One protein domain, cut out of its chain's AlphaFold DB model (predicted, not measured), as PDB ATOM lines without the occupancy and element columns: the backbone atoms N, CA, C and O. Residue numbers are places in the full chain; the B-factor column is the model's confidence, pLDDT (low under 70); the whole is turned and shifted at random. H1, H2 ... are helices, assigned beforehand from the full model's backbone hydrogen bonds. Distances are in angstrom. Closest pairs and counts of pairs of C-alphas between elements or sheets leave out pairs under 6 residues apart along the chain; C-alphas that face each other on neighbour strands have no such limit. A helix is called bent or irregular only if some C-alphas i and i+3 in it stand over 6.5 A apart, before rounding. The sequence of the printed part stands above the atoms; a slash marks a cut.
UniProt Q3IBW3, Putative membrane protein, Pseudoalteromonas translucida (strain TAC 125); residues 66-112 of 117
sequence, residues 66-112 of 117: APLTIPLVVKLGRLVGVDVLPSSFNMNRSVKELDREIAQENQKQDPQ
ATOM      1  N   ALA A  66     -15.657  13.673 107.875       65.25
ATOM      2  CA  ALA A  66     -15.675  12.462 107.045       65.25
ATOM      3  C   ALA A  66     -14.230  11.940 106.816       65.25
ATOM      4  O   ALA A  66     -13.334  12.752 106.561       65.25
ATOM      5  N   PRO A  67     -13.973  10.614 106.826       66.69
ATOM      6  CA  PRO A  67     -12.637  10.040 106.590       66.69
ATOM      7  C   PRO A  67     -11.962  10.508 105.287       66.69
ATOM      8  O   PRO A  67     -10.738  10.501 105.169       66.69
ATOM      9  N   LEU A  68     -12.754  10.957 104.310       73.31
ATOM     10  CA  LEU A  68     -12.284  11.469 103.022       73.31
ATOM     11  C   LEU A  68     -11.900  12.963 103.041       73.31
ATOM     12  O   LEU A  68     -11.224  13.436 102.125       73.31
ATOM     13  N   THR A  69     -12.295  13.716 104.070       71.62
ATOM     14  CA  THR A  69     -12.100  15.173 104.136       71.62
ATOM     15  C   THR A  69     -10.621  15.551 104.213       71.62
ATOM     16  O   THR A  69     -10.196  16.437 103.474       71.62
ATOM     17  N   ILE A  70      -9.814  14.858 105.031       80.38
ATOM     18  CA  ILE A  70      -8.364  15.125 105.130       80.38
ATOM     19  C   ILE A  70      -7.673  14.921 103.766       80.38
ATOM     20  O   ILE A  70      -7.056  15.873 103.284       80.38
ATOM     21  N   PRO A  71      -7.812  13.765 103.077       78.00
ATOM     22  CA  PRO A  71      -7.249  13.577 101.737       78.00
ATOM     23  C   PRO A  71      -7.634  14.667 100.729       78.00
ATOM     24  O   PRO A  71      -6.807  15.073  99.911       78.00
ATOM     25  N   LEU A  72      -8.881  15.146 100.771       77.25
ATOM     26  CA  LEU A  72      -9.361  16.168  99.848       77.25
ATOM     27  C   LEU A  72      -8.762  17.548 100.138       77.25
ATOM     28  O   LEU A  72      -8.267  18.192  99.214       77.25
ATOM     29  N   VAL A  73      -8.776  17.990 101.398       77.31
ATOM     30  CA  VAL A  73      -8.204  19.283 101.812       77.31
ATOM     31  C   VAL A  73      -6.712  19.337 101.480       77.31
ATOM     32  O   VAL A  73      -6.247  20.330 100.925       77.31
ATOM     33  N   VAL A  74      -5.981  18.239 101.705       81.81
ATOM     34  CA  VAL A  74      -4.566  18.112 101.317       81.81
ATOM     35  C   VAL A  74      -4.377  18.244  99.804       81.81
ATOM     36  O   VAL A  74      -3.478  18.955  99.357       81.81
ATOM     37  N   LYS A  75      -5.223  17.595  98.992       80.56
ATOM     38  CA  LYS A  75      -5.154  17.717  97.526       80.56
ATOM     39  C   LYS A  75      -5.456  19.135  97.045       80.56
ATOM     40  O   LYS A  75      -4.752  19.620  96.167       80.56
ATOM     41  N   LEU A  76      -6.467  19.792  97.611       81.88
ATOM     42  CA  LEU A  76      -6.833  21.165  97.257       81.88
ATOM     43  C   LEU A  76      -5.736  22.157  97.647       81.88
ATOM     44  O   LEU A  76      -5.362  22.978  96.817       81.88
ATOM     45  N   GLY A  77      -5.175  22.029  98.854       82.75
ATOM     46  CA  GLY A  77      -4.025  22.817  99.301       82.75
ATOM     47  C   GLY A  77      -2.854  22.697  98.329       82.75
ATOM     48  O   GLY A  77      -2.386  23.702  97.797       82.75
ATOM     49  N   ARG A  78      -2.455  21.464  97.986       85.25
ATOM     50  CA  ARG A  78      -1.385  21.214  97.005       85.25
ATOM     51  C   ARG A  78      -1.697  21.793  95.625       85.25
ATOM     52  O   ARG A  78      -0.795  22.316  94.981       85.25
ATOM     53  N   LEU A  79      -2.954  21.732  95.181       85.19
ATOM     54  CA  LEU A  79      -3.381  22.278  93.890       85.19
ATOM     55  C   LEU A  79      -3.249  23.807  93.831       85.19
ATOM     56  O   LEU A  79      -2.942  24.344  92.770       85.19
ATOM     57  N   VAL A  80      -3.427  24.500  94.960       85.50
ATOM     58  CA  VAL A  80      -3.235  25.959  95.073       85.50
ATOM     59  C   VAL A  80      -1.846  26.359  95.594       85.50
ATOM     60  O   VAL A  80      -1.601  27.540  95.825       85.50
ATOM     61  N   GLY A  81      -0.928  25.399  95.767       86.38
ATOM     62  CA  GLY A  81       0.456  25.640  96.189       86.38
ATOM     63  C   GLY A  81       0.668  25.845  97.695       86.38
ATOM     64  O   GLY A  81       1.715  26.348  98.093       86.38
ATOM     65  N   VAL A  82      -0.298  25.469  98.537       85.94
ATOM     66  CA  VAL A  82      -0.233  25.602 100.001       85.94
ATOM     67  C   VAL A  82      -0.140  24.223 100.652       85.94
ATOM     68  O   VAL A  82      -1.015  23.379 100.453       85.94
ATOM     69  N   ASP A  83       0.891  23.991 101.470       83.69
ATOM     70  CA  ASP A  83       0.930  22.805 102.328       83.69
ATOM     71  C   ASP A  83       0.096  23.048 103.588       83.69
ATOM     72  O   ASP A  83       0.373  23.937 104.390       83.69
ATOM     73  N   VAL A  84      -0.979  22.276 103.714       79.56
ATOM     74  CA  VAL A  84      -1.965  22.382 104.795       79.56
ATOM     75  C   VAL A  84      -1.748  21.327 105.881       79.56
ATOM     76  O   VAL A  84      -2.483  21.311 106.868       79.56
ATOM     77  N   LEU A  85      -0.773  20.425 105.708       79.56
ATOM     78  CA  LEU A  85      -0.444  19.411 106.707       79.56
ATOM     79  C   LEU A  85       0.500  19.978 107.771       79.56
ATOM     80  O   LEU A  85       1.492  20.619 107.429       79.56
ATOM     81  N   PRO A  86       0.258  19.705 109.067       73.62
ATOM     82  CA  PRO A  86       1.245  20.000 110.094       73.62
ATOM     83  C   PRO A  86       2.518  19.197 109.818       73.62
ATOM     84  O   PRO A  86       2.441  18.028 109.448       73.62
ATOM     85  N   SER A  87       3.686  19.776 110.079       71.44
ATOM     86  CA  SER A  87       4.982  19.101 109.899       71.44
ATOM     87  C   SER A  87       5.100  17.777 110.668       71.44
ATOM     88  O   SER A  87       5.831  16.878 110.258       71.44
ATOM     89  N   SER A  88       4.340  17.617 111.755       69.81
ATOM     90  CA  SER A  88       4.249  16.375 112.530       69.81
ATOM     91  C   SER A  88       3.566  15.221 111.779       69.81
ATOM     92  O   SER A  88       3.761  14.061 112.138       69.81
ATOM     93  N   PHE A  89       2.780  15.508 110.738       66.81
ATOM     94  CA  PHE A  89       2.115  14.505 109.905       66.81
ATOM     95  C   PHE A  89       3.102  13.971 108.866       66.81
ATOM     96  O   PHE A  89       3.083  14.319 107.687       66.81
ATOM     97  N   ASN A  90       4.002  13.111 109.328       62.06
ATOM     98  CA  ASN A  90       5.047  12.532 108.501       62.06
ATOM     99  C   ASN A  90       4.478  11.371 107.658       62.06
ATOM    100  O   ASN A  90       4.477  10.217 108.081       62.06
ATOM    101  N   MET A  91       3.963  11.676 106.462       60.72
ATOM    102  CA  MET A  91       3.308  10.699 105.564       60.72
ATOM    103  C   MET A  91       4.251   9.663 104.936       60.72
ATOM    104  O   MET A  91       3.780   8.740 104.281       60.72
ATOM    105  N   ASN A  92       5.563   9.800 105.141       61.91
ATOM    106  CA  ASN A  92       6.561   8.821 104.703       61.91
ATOM    107  C   ASN A  92       6.769   7.661 105.689       61.91
ATOM    108  O   ASN A  92       7.535   6.754 105.376       61.91
ATOM    109  N   ARG A  93       6.120   7.663 106.863       66.50
ATOM    110  CA  ARG A  93       6.207   6.519 107.780       66.50
ATOM    111  C   ARG A  93       5.397   5.350 107.243       66.50
ATOM    112  O   ARG A  93       4.231   5.508 106.879       66.50
ATOM    113  N   SER A  94       5.996   4.164 107.217       72.44
ATOM    114  CA  SER A  94       5.256   2.967 106.821       72.44
ATOM    115  C   SER A  94       4.300   2.540 107.940       72.44
ATOM    116  O   SER A  94       4.599   2.718 109.121       72.44
ATOM    117  N   VAL A  95       3.176   1.909 107.585       72.06
ATOM    118  CA  VAL A  95       2.210   1.359 108.560       72.06
ATOM    119  C   VAL A  95       2.905   0.445 109.581       72.06
ATOM    120  O   VAL A  95       2.632   0.537 110.771       72.06
ATOM    121  N   LYS A  96       3.924  -0.322 109.156       74.25
ATOM    122  CA  LYS A  96       4.727  -1.174 110.051       74.25
ATOM    123  C   LYS A  96       5.519  -0.401 111.105       74.25
ATOM    124  O   LYS A  96       5.828  -0.965 112.148       74.25
ATOM    125  N   GLU A  97       5.927   0.832 110.826       79.44
ATOM    126  CA  GLU A  97       6.659   1.661 111.791       79.44
ATOM    127  C   GLU A  97       5.702   2.222 112.842       79.44
ATOM    128  O   GLU A  97       6.019   2.174 114.026       79.44
ATOM    129  N   LEU A  98       4.506   2.635 112.415       78.38
ATOM    130  CA  LEU A  98       3.432   3.098 113.297       78.38
ATOM    131  C   LEU A  98       2.944   1.973 114.223       78.38
ATOM    132  O   LEU A  98       2.841   2.178 115.429       78.38
ATOM    133  N   ASP A  99       2.736   0.765 113.689       78.88
ATOM    134  CA  ASP A  99       2.325  -0.407 114.475       78.88
ATOM    135  C   ASP A  99       3.364  -0.773 115.548       78.88
ATOM    136  O   ASP A  99       3.015  -1.149 116.668       78.88
ATOM    137  N   ARG A 100       4.660  -0.640 115.227       83.94
ATOM    138  CA  ARG A 100       5.759  -0.876 116.178       83.94
ATOM    139  C   ARG A 100       5.785   0.171 117.287       83.94
ATOM    140  O   ARG A 100       6.032  -0.185 118.434       83.94
ATOM    141  N   GLU A 101       5.541   1.434 116.956       82.62
ATOM    142  CA  GLU A 101       5.522   2.547 117.910       82.62
ATOM    143  C   GLU A 101       4.333   2.419 118.877       82.62
ATOM    144  O   GLU A 101       4.523   2.463 120.090       82.62
ATOM    145  N   ILE A 102       3.140   2.107 118.354       83.06
ATOM    146  CA  ILE A 102       1.930   1.831 119.148       83.06
ATOM    147  C   ILE A 102       2.151   0.619 120.067       83.06
ATOM    148  O   ILE A 102       1.786   0.651 121.242       83.06
ATOM    149  N   ALA A 103       2.777  -0.454 119.573       83.19
ATOM    150  CA  ALA A 103       3.081  -1.630 120.390       83.19
ATOM    151  C   ALA A 103       4.067  -1.315 121.532       83.19
ATOM    152  O   ALA A 103       3.890  -1.797 122.651       83.19
ATOM    153  N   GLN A 104       5.082  -0.487 121.274       82.12
ATOM    154  CA  GLN A 104       6.051  -0.060 122.287       82.12
ATOM    155  C   GLN A 104       5.440   0.886 123.326       82.12
ATOM    156  O   GLN A 104       5.816   0.838 124.495       82.12
ATOM    157  N   GLU A 105       4.504   1.741 122.921       79.75
ATOM    158  CA  GLU A 105       3.824   2.671 123.822       79.75
ATOM    159  C   GLU A 105       2.852   1.939 124.759       79.75
ATOM    160  O   GLU A 105       2.874   2.172 125.968       79.75
ATOM    161  N   ASN A 106       2.106   0.956 124.239       74.31
ATOM    162  CA  ASN A 106       1.241   0.086 125.044       74.31
ATOM    163  C   ASN A 106       2.031  -0.753 126.068       74.31
ATOM    164  O   ASN A 106       1.573  -0.949 127.188       74.31
ATOM    165  N   GLN A 107       3.247  -1.200 125.732       70.50
ATOM    166  CA  GLN A 107       4.111  -1.939 126.668       70.50
ATOM    167  C   GLN A 107       4.692  -1.065 127.788       70.50
ATOM    168  O   GLN A 107       5.014  -1.575 128.858       70.50
ATOM    169  N   LYS A 108       4.832   0.248 127.574       65.31
ATOM    170  CA  LYS A 108       5.320   1.179 128.604       65.31
ATOM    171  C   LYS A 108       4.242   1.576 129.614       65.31
ATOM    172  O   LYS A 108       4.591   2.020 130.705       65.31
ATOM    173  N   GLN A 109       2.964   1.437 129.264       59.91
ATOM    174  CA  GLN A 109       1.842   1.876 130.100       59.91
ATOM    175  C   GLN A 109       1.331   0.811 131.081       59.91
ATOM    176  O   GLN A 109       0.610   1.172 132.009       59.91
ATOM    177  N   ASP A 110       1.754  -0.456 130.966       58.88
ATOM    178  CA  ASP A 110       1.285  -1.535 131.851       58.88
ATOM    179  C   ASP A 110       2.414  -2.276 132.612       58.88
ATOM    180  O   ASP A 110       2.721  -3.433 132.315       58.88
ATOM    181  N   PRO A 111       3.066  -1.658 133.624       54.03
ATOM    182  CA  PRO A 111       3.989  -2.369 134.514       54.03
ATOM    183  C   PRO A 111       3.289  -3.106 135.673       54.03
ATOM    184  O   PRO A 111       3.972  -3.730 136.482       54.03
ATOM    185  N   GLN A 112       1.962  -2.996 135.839       55.56
ATOM    186  CA  GLN A 112       1.300  -3.317 137.117       55.56
ATOM    187  C   GLN A 112       0.583  -4.670 137.199       55.56
ATOM    188  O   GLN A 112       0.099  -5.015 138.277       55.56
TER     189      GLN A 112
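Overview. This is residues 66 to 112 of the 117 residues of the protein "Putative membrane protein" of Pseudoalteromonas translucida (strain TAC 125) (UniProt Q3IBW3). A long helix, H2, sticks out at one end of an extended chain, while a shorter helix, H1, lies at the other end; the two do not pack on each other, and a long loop of residues 80 to 94 joins them. The loop first folds back along H1, and from residue 86 onward the chain, with H2 in it, stands free. The printed part has 47 residues with two named helices, H1 then H2, and no named strand; the class is all helix. The whole is extended, with a radius of gyration of the C-alphas of 15.6 A, and its outline is a rod spanning 51 by 22 by 16 A.

Arrangement. The longest helix, H2, residues 95 to 109, belongs to the stretch of residues 86 to 112 that stands free: no C-alpha 8 or more residues away along the chain is within 10 A. H1, residues 69 to 79, is apart from H2, with no C-alpha of the one within 8 A of the other. In H1 and H2 every O i to N i+4 pair is within hydrogen-bond range. Neither helix is bent.

Along the chain. H2 runs from Val 95, C-alpha at (2.210, 1.359, 108.560), to Gln 109, C-alpha at (1.842, 1.876, 130.100), 21.5 A from first to last C-alpha. H1 runs from Thr 69, C-alpha at (-12.100, 15.173, 104.136), to Leu 79, 15.2 A from first to last C-alpha.

Size, cuts and confidence. The two C-alphas farthest apart are those of Val 80 and Gln 112, at 51.4 A. The printed part has no cut, and the link from H1 to H2, 15 residues, is long. The mean pLDDT of the printed part is 74.7, and residues 66 to 67, 88 to 93 and 108 to 112 are under 70.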